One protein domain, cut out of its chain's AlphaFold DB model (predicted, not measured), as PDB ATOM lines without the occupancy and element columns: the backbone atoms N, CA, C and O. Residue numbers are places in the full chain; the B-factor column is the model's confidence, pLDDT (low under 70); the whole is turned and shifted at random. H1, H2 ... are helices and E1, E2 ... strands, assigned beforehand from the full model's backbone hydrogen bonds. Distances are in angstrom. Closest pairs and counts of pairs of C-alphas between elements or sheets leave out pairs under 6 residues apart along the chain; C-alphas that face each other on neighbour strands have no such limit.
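This is residues 12 to 102 of the 107 residues of an uncharacterized protein of Coprobacillus sp. 8_2_54BFAA (UniProt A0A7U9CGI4). Two long helices, H1 and H3, run side by side in opposite directions, packed together over only part of their length, and a two-stranded hairpin, E1 and E2, packs on H1. The short helix H2 lies across near the beginning of H3, and the loop round Lys 74 makes one end of a rod whose other end is the end of H3. The printed part has 91 residues, in the order H1, E1, E2, H2, H3, with one antiparallel sheet, E1 - E2; the class is mixed, helices and strands. It is only just loose, close to compact, with a radius of gyration of the C-alphas of 15.1 A and spans of 53 by 24 by 22 A.

Start with H1, residues 12 to 29. The closest C-alphas of H1 and E1, residues 43 to 48, are those of Lys 23 and Trp 43, 5.8 A apart. E2, residues 51 to 56, makes an antiparallel hairpin with E1, at 152 degrees; look for N 44 and O 55 at 2.9 A. Ala 19 and Phe 52 have the closest C-alphas of H1 and E2, 6.4 A. H2, residues 60 to 68, is apart from H1. H3, residues 84 to 101, touches H1 with residues 84 to 91 alone, closest at C-alphas 22 and 87, 6.7 A, at a shallow tilt of 30 degrees, opposite ways. H2 and H3 are close but not clearly touching, about perpendicular at 89 degrees; their closest C-alphas, 67 and 84, are 6.9 A apart. In H1 and H3 every O i to N i+4 pair is within hydrogen-bond range, in H2 3 of 5.

Find C-alpha 12 at (-110.951, -47.798, 72.865); H1 runs 25.6 A from there. E1 measures 16.4 A, E2 17.1 A and H2 13.6 A. H3 covers 26.4 A, ending at C-alpha 101, (-120.199, -41.948, 85.217).

The C-alphas farthest apart, of Lys 74 and Ile 102, are 53.9 A apart. H1 to E1 and H2 to H3 are long links; in the latter, residues 70 to 71 pair antiparallel with 77 to 78. The printed part has no cut, and no printed residue is under 70 in pLDDT.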
ATOM      1  N   SER A  12    -112.011 -46.887  73.312       89.88
ATOM      2  CA  SER A  12    -110.951 -47.798  72.865       89.88
ATOM      3  C   SER A  12    -109.805 -47.919  73.865       89.88
ATOM      4  O   SER A  12    -109.399 -49.037  74.195       89.88
ATOM      5  N   ASP A  13    -109.314 -46.796  74.388       92.25
ATOM      6  CA  ASP A  13    -108.199 -46.780  75.342       92.25
ATOM      7  C   ASP A  13    -108.585 -47.377  76.695       92.25
ATOM      8  O   ASP A  13    -107.823 -48.153  77.277       92.25
ATOM      9  N   PHE A  14    -109.802 -47.097  77.162       93.25
ATOM     10  CA  PHE A  14    -110.337 -47.689  78.386       93.25
ATOM     11  C   PHE A  14    -110.449 -49.213  78.269       93.25
ATOM     12  O   PHE A  14    -109.991 -49.947  79.147       93.25
ATOM     13  N   LEU A  15    -111.008 -49.705  77.160       95.38
ATOM     14  CA  LEU A  15    -111.141 -51.140  76.910       95.38
ATOM     15  C   LEU A  15    -109.777 -51.822  76.744       95.38
ATOM     16  O   LEU A  15    -109.595 -52.948  77.210       95.38
ATOM     17  N   LYS A  16    -108.804 -51.146  76.124       96.56
ATOM     18  CA  LYS A  16    -107.430 -51.643  75.990       96.56
ATOM     19  C   LYS A  16    -106.749 -51.786  77.351       96.56
ATOM     20  O   LYS A  16    -106.151 -52.829  77.614       96.56
ATOM     21  N   ALA A  17    -106.862 -50.771  78.211       96.62
ATOM     22  CA  ALA A  17    -106.311 -50.802  79.562       96.62
ATOM     23  C   ALA A  17    -106.921 -51.946  80.385       96.62
ATOM     24  O   ALA A  17    -106.184 -52.762  80.937       96.62
ATOM     25  N   LEU A  18    -108.250 -52.093  80.359       96.75
ATOM     26  CA  LEU A  18    -108.940 -53.205  81.022       96.75
ATOM     27  C   LEU A  18    -108.485 -54.577  80.512       96.75
ATOM     28  O   LEU A  18    -108.295 -55.499  81.305       96.75
ATOM     29  N   ALA A  19    -108.293 -54.733  79.200       97.38
ATOM     30  CA  ALA A  19    -107.813 -55.987  78.627       97.38
ATOM     31  C   ALA A  19    -106.384 -56.326  79.084       97.38
ATOM     32  O   ALA A  19    -106.065 -57.490  79.346       97.38
ATOM     33  N   GLU A  20    -105.519 -55.317  79.200       97.94
ATOM     34  CA  GLU A  20    -104.159 -55.489  79.701       97.94
ATOM     35  C   GLU A  20    -104.122 -55.827  81.195       97.94
ATOM     36  O   GLU A  20    -103.400 -56.750  81.587       97.94
ATOM     37  N   GLU A  21    -104.910 -55.132  82.013       97.12
ATOM     38  CA  GLU A  21    -105.054 -55.406  83.444       97.12
ATOM     39  C   GLU A  21    -105.609 -56.810  83.685       97.12
ATOM     40  O   GLU A  21    -104.995 -57.597  84.405       97.12
ATOM     41  N   GLY A  22    -106.706 -57.170  83.010       97.44
ATOM     42  CA  GLY A  22    -107.314 -58.495  83.125       97.44
ATOM     43  C   GLY A  22    -106.346 -59.608  82.722       97.44
ATOM     44  O   GLY A  22    -106.246 -60.632  83.398       97.44
ATOM     45  N   LYS A  23    -105.549 -59.392  81.667       97.56
ATOM     46  CA  LYS A  23    -104.456 -60.301  81.304       97.56
ATOM     47  C   LYS A  23    -103.433 -60.412  82.442       97.56
ATOM     48  O   LYS A  23    -103.089 -61.535  82.800       97.56
ATOM     49  N   LYS A  24    -102.905 -59.299  82.964       97.50
ATOM     50  CA  LYS A  24    -101.874 -59.303  84.023       97.50
ATOM     51  C   LYS A  24    -102.368 -60.032  85.272       97.50
ATOM     52  O   LYS A  24    -101.698 -60.940  85.757       97.50
ATOM     53  N   GLU A  25    -103.582 -59.737  85.715       96.75
ATOM     54  CA  GLU A  25    -104.154 -60.362  86.905       96.75
ATOM     55  C   GLU A  25    -104.411 -61.861  86.704       96.75
ATOM     56  O   GLU A  25    -104.136 -62.663  87.598       96.75
ATOM     57  N   LEU A  26    -104.840 -62.285  85.509       97.19
ATOM     58  CA  LEU A  26    -104.901 -63.708  85.170       97.19
ATOM     59  C   LEU A  26    -103.511 -64.356  85.196       97.19
ATOM     60  O   LEU A  26    -103.384 -65.476  85.688       97.19
ATOM     61  N   GLN A  27    -102.451 -63.690  84.728       96.19
ATOM     62  CA  GLN A  27    -101.082 -64.223  84.821       96.19
ATOM     63  C   GLN A  27    -100.615 -64.408  86.273       96.19
ATOM     64  O   GLN A  27     -99.843 -65.326  86.570       96.19
ATOM     65  N   GLU A  28    -101.088 -63.563  87.182       94.62
ATOM     66  CA  GLU A  28    -100.740 -63.612  88.599       94.62
ATOM     67  C   GLU A  28    -101.529 -64.685  89.351       94.62
ATOM     68  O   GLU A  28    -100.916 -65.521  90.025       94.62
ATOM     69  N   ARG A  29    -102.858 -64.680  89.192       93.44
ATOM     70  CA  ARG A  29    -103.814 -65.474  89.980       93.44
ATOM     71  C   ARG A  29    -104.095 -66.866  89.429       93.44
ATOM     72  O   ARG A  29    -104.599 -67.710  90.165       93.44
ATOM     73  N   SER A  30    -103.797 -67.117  88.155       95.06
ATOM     74  CA  SER A  30    -104.067 -68.427  87.560       95.06
ATOM     75  C   SER A  30    -103.268 -69.546  88.229       95.06
ATOM     76  O   SER A  30    -102.119 -69.316  88.628       95.06
ATOM     77  N   PRO A  31    -103.814 -70.776  88.260       94.12
ATOM     78  CA  PRO A  31    -103.131 -71.938  88.817       94.12
ATOM     79  C   PRO A  31    -101.734 -72.148  88.214       94.12
ATOM     80  O   PRO A  31    -101.524 -72.054  86.997       94.12
ATOM     81  N   LYS A  32    -100.763 -72.466  89.075       93.75
ATOM     82  CA  LYS A  32     -99.372 -72.755  88.699       93.75
ATOM     83  C   LYS A  32     -99.005 -74.152  89.185       93.75
ATOM     84  O   LYS A  32     -99.274 -74.512  90.326       93.75
ATOM     85  N   ARG A  33     -98.375 -74.940  88.312       88.62
ATOM     86  CA  ARG A  33     -97.769 -76.226  88.690       88.62
ATOM     87  C   ARG A  33     -96.468 -75.987  89.460       88.62
ATOM     88  O   ARG A  33     -95.786 -75.004  89.175       88.62
ATOM     89  N   SER A  34     -96.098 -76.899  90.362       79.56
ATOM     90  CA  SER A  34     -94.796 -76.848  91.046       79.56
ATOM     91  C   SER A  34     -93.653 -76.775  90.022       79.56
ATOM     92  O   SER A  34     -93.663 -77.508  89.031       79.56
ATOM     93  N   GLY A  35     -92.734 -75.822  90.202       74.88
ATOM     94  CA  GLY A  35     -91.615 -75.575  89.282       74.88
ATOM     95  C   GLY A  35     -92.002 -75.008  87.908       74.88
ATOM     96  O   GLY A  35     -91.168 -74.948  87.007       74.88
ATOM     97  N   GLY A  36     -93.258 -74.593  87.701       82.69
ATOM     98  CA  GLY A  36     -93.724 -74.097  86.411       82.69
ATOM     99  C   GLY A  36     -94.754 -72.977  86.495       82.69
ATOM    100  O   GLY A  36     -95.029 -72.388  87.532       82.69
ATOM    101  N   GLY A  37     -95.317 -72.641  85.339       90.12
ATOM    102  CA  GLY A  37     -96.298 -71.561  85.221       90.12
ATOM    103  C   GLY A  37     -96.620 -71.215  83.775       90.12
ATOM    104  O   GLY A  37     -96.965 -70.078  83.485       90.12
ATOM    105  N   SER A  38     -96.449 -72.163  82.846       93.00
ATOM    106  CA  SER A  38     -96.698 -71.936  81.419       93.00
ATOM    107  C   SER A  38     -98.163 -71.611  81.141       93.00
ATOM    108  O   SER A  38     -98.427 -70.774  80.283       93.00
ATOM    109  N   TYR A  39     -99.084 -72.221  81.902       95.12
ATOM    110  CA  TYR A  39    -100.508 -71.892  81.900       95.12
ATOM    111  C   TYR A  39    -100.731 -70.429  82.279       95.12
ATOM    112  O   TYR A  39    -101.160 -69.649  81.435       95.12
ATOM    113  N   ALA A  40    -100.338 -70.038  83.494       95.50
ATOM    114  CA  ALA A  40    -100.488 -68.670  83.976       95.50
ATOM    115  C   ALA A  40     -99.790 -67.648  83.056       95.50
ATOM    116  O   ALA A  40    -100.400 -66.689  82.611       95.50
ATOM    117  N   LYS A  41     -98.549 -67.896  82.625       95.81
ATOM    118  CA  LYS A  41     -97.823 -67.033  81.667       95.81
ATOM    119  C   LYS A  41     -98.413 -67.054  80.243       95.81
ATOM    120  O   LYS A  41     -97.970 -66.295  79.382       95.81
ATOM    121  N   GLY A  42     -99.348 -67.959  79.963       96.31
ATOM    122  CA  GLY A  42     -99.974 -68.164  78.659       96.31
ATOM    123  C   GLY A  42    -101.080 -67.164  78.334       96.31
ATOM    124  O   GLY A  42    -101.479 -67.084  77.176       96.31
ATOM    125  N   TRP A  43    -101.550 -66.376  79.301       97.94
ATOM    126  CA  TRP A  43    -102.561 -65.352  79.047       97.94
ATOM    127  C   TRP A  43    -102.042 -64.235  78.138       97.94
ATOM    128  O   TRP A  43    -100.938 -63.705  78.309       97.94
ATOM    129  N   ALA A  44    -102.862 -63.891  77.153       97.81
ATOM    130  CA  ALA A  44    -102.661 -62.825  76.187       97.81
ATOM    131  C   ALA A  44    -104.011 -62.166  75.875       97.81
ATOM    132  O   ALA A  44    -105.061 -62.706  76.216       97.81
ATOM    133  N   TYR A  45    -103.981 -61.016  75.208       97.94
ATOM    134  CA  TYR A  45    -105.180 -60.398  74.652       97.94
ATOM    135  C   TYR A  45    -104.954 -60.031  73.184       97.94
ATOM    136  O   TYR A  45    -103.812 -59.860  72.754       97.94
ATOM    137  N   LYS A  46    -106.035 -59.919  72.411       97.06
ATOM    138  CA  LYS A  46    -106.016 -59.417  71.030       97.06
ATOM    139  C   LYS A  46    -107.170 -58.451  70.782       97.06
ATOM    140  O   LYS A  46    -108.244 -58.627  71.358       97.06
ATOM    141  N   LYS A  47    -106.948 -57.459  69.916       96.81
ATOM    142  CA  LYS A  47    -107.996 -56.545  69.441       96.81
ATOM    143  C   LYS A  47    -108.902 -57.277  68.448       96.81
ATOM    144  O   LYS A  47    -108.425 -58.056  67.623       96.81
ATOM    145  N   VAL A  48    -110.199 -57.027  68.538       96.00
ATOM    146  CA  VAL A  48    -111.231 -57.437  67.577       96.00
ATOM    147  C   VAL A  48    -112.028 -56.206  67.147       96.00
ATOM    148  O   VAL A  48    -111.837 -55.132  67.712       96.00
ATOM    149  N   ARG A  49    -112.913 -56.352  66.150       89.81
ATOM    150  CA  ARG A  49    -113.653 -55.229  65.542       89.81
ATOM    151  C   ARG A  49    -114.280 -54.289  66.582       89.81
ATOM    152  O   ARG A  49    -114.099 -53.087  66.475       89.81
ATOM    153  N   ASN A  50    -114.924 -54.854  67.605       86.62
ATOM    154  CA  ASN A  50    -115.678 -54.100  68.612       86.62
ATOM    155  C   ASN A  50    -115.132 -54.293  70.042       86.62
ATOM    156  O   ASN A  50    -115.901 -54.271  70.998       86.62
ATOM    157  N   GLY A  51    -113.831 -54.559  70.216       92.94
ATOM    158  CA  GLY A  51    -113.256 -54.696  71.560       92.94
ATOM    159  C   GLY A  51    -112.003 -55.559  71.637       92.94
ATOM    160  O   GLY A  51    -111.160 -55.550  70.740       92.94
ATOM    161  N   PHE A  52    -111.880 -56.313  72.728       96.50
ATOM    162  CA  PHE A  52    -110.714 -57.142  73.025       96.50
ATOM    163  C   PHE A  52    -111.128 -58.527  73.519       96.50
ATOM    164  O   PHE A  52    -112.113 -58.676  74.234       96.50
ATOM    165  N   ILE A  53    -110.344 -59.542  73.157       96.56
ATOM    166  CA  ILE A  53    -110.487 -60.912  73.659       96.56
ATOM    167  C   ILE A  53    -109.254 -61.248  74.483       96.56
ATOM    168  O   ILE A  53    -108.140 -61.177  73.958       96.56
ATOM    169  N   ILE A  54    -109.453 -61.672  75.731       97.31
ATOM    170  CA  ILE A  54    -108.412 -62.267  76.576       97.31
ATOM    171  C   ILE A  54    -108.488 -63.790  76.431       97.31
ATOM    172  O   ILE A  54    -109.559 -64.379  76.530       97.31
ATOM    173  N   TYR A  55    -107.356 -64.438  76.170       96.88
ATOM    174  CA  TYR A  55    -107.293 -65.878  75.932       96.88
ATOM    175  C   TYR A  55    -105.960 -66.466  76.391       96.88
ATOM    176  O   TYR A  55    -104.942 -65.774  76.475       96.88
ATOM    177  N   ASN A  56    -105.943 -67.770  76.665       97.12
ATOM    178  CA  ASN A  56    -104.700 -68.476  76.942       97.12
ATOM    179  C   ASN A  56    -104.086 -68.987  75.631       97.12
ATOM    180  O   ASN A  56    -104.560 -69.966  75.059       97.12
ATOM    181  N   LYS A  57    -103.014 -68.344  75.153       95.81
ATOM    182  CA  LYS A  57    -102.383 -68.678  73.863       95.81
ATOM    183  C   LYS A  57    -101.652 -70.020  73.860       95.81
ATOM    184  O   LYS A  57    -101.393 -70.561  72.795       95.81
ATOM    185  N   LYS A  58    -101.247 -70.515  75.035       91.62
ATOM    186  CA  LYS A  58    -100.410 -71.720  75.163       91.62
ATOM    187  C   LYS A  58    -101.222 -72.961  75.510       91.62
ATOM    188  O   LYS A  58    -100.861 -74.060  75.110       91.62
ATOM    189  N   HIS A  59    -102.286 -72.790  76.290       93.25
ATOM    190  CA  HIS A  59    -102.975 -73.888  76.959       93.25
ATOM    191  C   HIS A  59    -104.491 -73.638  77.053       93.25
ATOM    192  O   HIS A  59    -105.080 -73.812  78.116       93.25
ATOM    193  N   ALA A  60    -105.129 -73.229  75.950       90.38
ATOM    194  CA  ALA A  60    -106.570 -72.950  75.916       90.38
ATOM    195  C   ALA A  60    -107.460 -74.107  76.427       90.38
ATOM    196  O   ALA A  60    -108.336 -73.832  77.248       90.38
ATOM    197  N   PRO A  61    -107.223 -75.392  76.070       91.38
ATOM    198  CA  PRO A  61    -108.057 -76.492  76.567       91.38
ATOM    199  C   PRO A  61    -107.989 -76.662  78.089       91.38
ATOM    200  O   PRO A  61    -108.945 -77.101  78.721       91.38
ATOM    201  N   LEU A  62    -106.855 -76.286  78.690       93.00
ATOM    202  CA  LEU A  62    -106.630 -76.431  80.124       93.00
ATOM    203  C   LEU A  62    -107.511 -75.477  80.935       93.00
ATOM    204  O   LEU A  62    -107.839 -75.784  82.075       93.00
ATOM    205  N   THR A  63    -107.931 -74.355  80.347       94.62
ATOM    206  CA  THR A  63    -108.774 -73.364  81.018       94.62
ATOM    207  C   THR A  63    -110.094 -73.962  81.485       94.62
ATOM    208  O   THR A  63    -110.432 -73.804  82.649       94.62
ATOM    209  N   HIS A  64    -110.804 -74.710  80.636       90.88
ATOM    210  CA  HIS A  64    -112.081 -75.312  81.031       90.88
ATOM    211  C   HIS A  64    -111.912 -76.359  82.138       90.88
ATOM    212  O   HIS A  64    -112.703 -76.396  83.078       90.88
ATOM    213  N   LEU A  65    -110.855 -77.171  82.053       93.81
ATOM    214  CA  LEU A  65    -110.551 -78.200  83.049       93.81
ATOM    215  C   LEU A  65    -110.189 -77.593  84.407       93.81
ATOM    216  O   LEU A  65    -110.593 -78.116  85.444       93.81
ATOM    217  N   LEU A  66    -109.412 -76.508  84.393       94.06
ATOM    218  CA  LEU A  66    -109.005 -75.801  85.601       94.06
ATOM    219  C   LEU A  66    -110.144 -74.971  86.178       94.06
ATOM    220  O   LEU A  66    -110.225 -74.885  87.390       94.06
ATOM    221  N   GLU A  67    -111.030 -74.403  85.365       95.44
ATOM    222  CA  GLU A  67    -112.156 -73.607  85.860       95.44
ATOM    223  C   GLU A  67    -113.231 -74.494  86.508       95.44
ATOM    224  O   GLU A  67    -113.642 -74.245  87.640       95.44
ATOM    225  N   ASN A  68    -113.647 -75.562  85.820       94.31
ATOM    226  CA  ASN A  68    -114.831 -76.345  86.193       94.31
ATOM    227  C   ASN A  68    -114.507 -77.647  86.938       94.31
ATOM    228  O   ASN A  68    -115.387 -78.248  87.555       94.31
ATOM    229  N   GLY A  69    -113.250 -78.089  86.899       93.00
ATOM    230  CA  GLY A  69    -112.889 -79.440  87.306       93.00
ATOM    231  C   GLY A  69    -113.195 -80.460  86.213       93.00
ATOM    232  O   GLY A  69    -113.817 -80.156  85.194       93.00
ATOM    233  N   HIS A  70    -112.686 -81.675  86.389       93.25
ATOM    234  CA  HIS A  70    -112.863 -82.757  85.423       93.25
ATOM    235  C   HIS A  70    -112.600 -84.123  86.052       93.25
ATOM    236  O   HIS A  70    -111.969 -84.240  87.104       93.25
ATOM    237  N   LEU A  71    -113.040 -85.176  85.366       94.00
ATOM    238  CA  LEU A  71    -112.676 -86.539  85.718       94.00
ATOM    239  C   LEU A  71    -111.239 -86.829  85.268       94.00
ATOM    240  O   LEU A  71    -110.881 -86.626  84.107       94.00
ATOM    241  N   SER A  72    -110.404 -87.312  86.182       89.31
ATOM    242  CA  SER A  72    -109.051 -87.751  85.848       89.31
ATOM    243  C   SER A  72    -109.061 -89.077  85.085       89.31
ATOM    244  O   SER A  72    -110.010 -89.855  85.147       89.31
ATOM    245  N   LYS A  73    -107.929 -89.402  84.446       90.62
ATOM    246  CA  LYS A  73    -107.711 -90.710  83.803       90.62
ATOM    247  C   LYS A  73    -107.887 -91.904  84.751       90.62
ATOM    248  O   LYS A  73    -108.150 -93.003  84.290       90.62
ATOM    249  N   LYS A  74    -107.725 -91.694  86.063       92.56
ATOM    250  CA  LYS A  74    -107.898 -92.719  87.105       92.56
ATOM    251  C   LYS A  74    -109.323 -92.745  87.677       92.56
ATOM    252  O   LYS A  74    -109.511 -93.257  88.771       92.56
ATOM    253  N   LEU A  75    -110.294 -92.145  86.981       90.81
ATOM    254  CA  LEU A  75    -111.706 -92.048  87.383       90.81
ATOM    255  C   LEU A  75    -111.959 -91.297  88.703       90.81
ATOM    256  O   LEU A  75    -113.063 -91.328  89.232       90.81
ATOM    257  N   ASN A  76    -110.971 -90.555  89.208       93.88
ATOM    258  CA  ASN A  76    -111.153 -89.660  90.352       93.88
ATOM    259  C   ASN A  76    -111.550 -88.262  89.882       93.88
ATOM    260  O   ASN A  76    -110.992 -87.768  88.897       93.88
ATOM    261  N   TRP A  77    -112.452 -87.606  90.609       94.25
ATOM    262  CA  TRP A  77    -112.826 -86.217  90.350       94.25
ATOM    263  C   TRP A  77    -111.702 -85.252  90.745       94.25
ATOM    264  O   TRP A  77    -111.172 -85.312  91.854       94.25
ATOM    265  N   VAL A  78    -111.355 -84.335  89.843       93.38
ATOM    266  CA  VAL A  78    -110.410 -83.243  90.085       93.38
ATOM    267  C   VAL A  78    -111.207 -81.954  90.218       93.38
ATOM    268  O   VAL A  78    -111.878 -81.532  89.276       93.38
ATOM    269  N   LYS A  79    -111.120 -81.316  91.387       94.25
ATOM    270  CA  LYS A  79    -111.812 -80.054  91.661       94.25
ATOM    271  C   LYS A  79    -111.254 -78.923  90.787       94.25
ATOM    272  O   LYS A  79    -110.040 -78.776  90.664       94.25
ATOM    273  N   GLY A  80    -112.148 -78.109  90.230       94.56
ATOM    274  CA  GLY A  80    -111.795 -76.866  89.550       94.56
ATOM    275  C   GLY A  80    -111.362 -75.766  90.523       94.56
ATOM    276  O   GLY A  80    -111.842 -75.673  91.654       94.56
ATOM    277  N   GLN A  81    -110.460 -74.914  90.061       94.25
ATOM    278  CA  GLN A  81    -110.055 -73.660  90.668       94.25
ATOM    279  C   GLN A  81    -110.503 -72.506  89.764       94.25
ATOM    280  O   GLN A  81    -109.807 -72.129  88.817       94.25
ATOM    281  N   ALA A  82    -111.664 -71.934  90.084       95.19
ATOM    282  CA  ALA A  82    -112.215 -70.802  89.351       95.19
ATOM    283  C   ALA A  82    -111.284 -69.582  89.427       95.19
ATOM    284  O   ALA A  82    -110.910 -69.131  90.512       95.19
ATOM    285  N   HIS A  83    -110.909 -69.051  88.272       94.62
ATOM    286  CA  HIS A  83    -110.031 -67.887  88.142       94.62
ATOM    287  C   HIS A  83    -110.392 -67.022  86.930       94.62
ATOM    288  O   HIS A  83    -110.157 -65.814  86.964       94.62
ATOM    289  N   VAL A  84    -111.020 -67.594  85.899       95.62
ATOM    290  CA  VAL A  84    -111.538 -66.837  84.754       95.62
ATOM    291  C   VAL A  84    -112.859 -66.167  85.096       95.62
ATOM    292  O   VAL A  84    -113.006 -64.975  84.849       95.62
ATOM    293  N   ARG A  85    -113.798 -66.880  85.725       95.12
ATOM    294  CA  ARG A  85    -115.110 -66.321  86.070       95.12
ATOM    295  C   ARG A  85    -115.024 -65.120  87.023       95.12
ATOM    296  O   ARG A  85    -115.672 -64.114  86.743       95.12
ATOM    297  N   PRO A  86    -114.215 -65.140  88.101       96.12
ATOM    298  CA  PRO A  86    -114.016 -63.944  88.920       96.12
ATOM    299  C   PRO A  86    -113.429 -62.767  88.126       96.12
ATOM    300  O   PRO A  86    -113.767 -61.616  88.395       96.12
ATOM    301  N   MET A  87    -112.570 -63.044  87.136       96.62
ATOM    302  CA  MET A  87    -112.004 -62.009  86.268       96.62
ATOM    303  C   MET A  87    -113.062 -61.385  85.364       96.62
ATOM    304  O   MET A  87    -113.151 -60.166  85.267       96.62
ATOM    305  N   GLU A  88    -113.875 -62.219  84.725       94.50
ATOM    306  CA  GLU A  88    -114.985 -61.788  83.879       94.50
ATOM    307  C   GLU A  88    -115.928 -60.859  84.649       94.50
ATOM    308  O   GLU A  88    -116.191 -59.741  84.209       94.50
ATOM    309  N   GLN A  89    -116.338 -61.267  85.853       96.81
ATOM    310  CA  GLN A  89    -117.198 -60.464  86.725       96.81
ATOM    311  C   GLN A  89    -116.560 -59.122  87.100       96.81
ATOM    312  O   GLN A  89    -117.233 -58.090  87.112       96.81
ATOM    313  N   LYS A  90    -115.251 -59.114  87.382       96.38
ATOM    314  CA  LYS A  90    -114.507 -57.887  87.684       96.38
ATOM    315  C   LYS A  90    -114.489 -56.930  86.490       96.38
ATOM    316  O   LYS A  90    -114.766 -55.744  86.660       96.38
ATOM    317  N   LEU A  91    -114.191 -57.433  85.291       95.50
ATOM    318  CA  LEU A  91    -114.154 -56.626  84.069       95.50
ATOM    319  C   LEU A  91    -115.539 -56.063  83.728       95.50
ATOM    320  O   LEU A  91    -115.662 -54.874  83.427       95.50
ATOM    321  N   GLU A  92    -116.587 -56.878  83.850       95.31
ATOM    322  CA  GLU A  92    -117.972 -56.449  83.643       95.31
ATOM    323  C   GLU A  92    -118.365 -55.327  84.617       95.31
ATOM    324  O   GLU A  92    -118.947 -54.315  84.211       95.31
ATOM    325  N   ALA A  93    -118.003 -55.459  85.896       95.94
ATOM    326  CA  ALA A  93    -118.254 -54.432  86.901       95.94
ATOM    327  C   ALA A  93    -117.533 -53.112  86.575       95.94
ATOM    328  O   ALA A  93    -118.146 -52.047  86.665       95.94
ATOM    329  N   SER A  94    -116.268 -53.163  86.144       94.06
ATOM    330  CA  SER A  94    -115.507 -51.973  85.743       94.06
ATOM    331  C   SER A  94    -116.159 -51.230  84.576       94.06
ATOM    332  O   SER A  94    -116.283 -50.004  84.618       94.06
ATOM    333  N   ILE A  95    -116.636 -51.959  83.562       93.31
ATOM    334  CA  ILE A  95    -117.334 -51.371  82.411       93.31
ATOM    335  C   ILE A  95    -118.651 -50.725  82.857       93.31
ATOM    336  O   ILE A  95    -118.899 -49.560  82.544       93.31
ATOM    337  N   LYS A  96    -119.468 -51.434  83.648       92.75
ATOM    338  CA  LYS A  96    -120.734 -50.902  84.182       92.75
ATOM    339  C   LYS A  96    -120.518 -49.644  85.020       92.75
ATOM    340  O   LYS A  96    -121.281 -48.687  84.903       92.75
ATOM    341  N   ASN A  97    -119.480 -49.620  85.851       91.56
ATOM    342  CA  ASN A  97    -119.153 -48.458  86.670       91.56
ATOM    343  C   ASN A  97    -118.732 -47.262  85.814       91.56
ATOM    344  O   ASN A  97    -119.199 -46.153  86.065       91.56
ATOM    345  N   LYS A  98    -117.924 -47.477  84.767       88.25
ATOM    346  CA  LYS A  98    -117.547 -46.411  83.831       88.25
ATOM    347  C   LYS A  98    -118.763 -45.858  83.086       88.25
ATOM    348  O   LYS A  98    -118.900 -44.642  82.995       88.25
ATOM    349  N   ALA A  99    -119.670 -46.725  82.638       87.12
ATOM    350  CA  ALA A  99    -120.908 -46.317  81.975       87.12
ATOM    351  C   ALA A  99    -121.793 -45.434  82.876       87.12
ATOM    352  O   ALA A  99    -122.317 -44.430  82.412       87.12
ATOM    353  N   LYS A 100    -121.894 -45.732  84.181       85.50
ATOM    354  CA  LYS A 100    -122.659 -44.916  85.149       85.50
ATOM    355  C   LYS A 100    -122.105 -43.502  85.371       85.50
ATOM    356  O   LYS A 100    -122.841 -42.633  85.841       85.50
ATOM    357  N   LEU A 101    -120.816 -43.276  85.105       82.38
ATOM    358  CA  LEU A 101    -120.199 -41.948  85.217       82.38
ATOM    359  C   LEU A 101    -120.583 -41.035  84.050       82.38
ATOM    360  O   LEU A 101    -120.553 -39.816  84.200       82.38
ATOM    361  N   ILE A 102    -120.962 -41.612  82.910       78.75
ATOM    362  CA  ILE A 102    -121.464 -40.867  81.762       78.75
ATOM    363  C   ILE A 102    -122.928 -40.524  82.049       78.75
ATOM    364  O   ILE A 102    -123.775 -41.406  82.175       78.75
TER     365      ILE A 102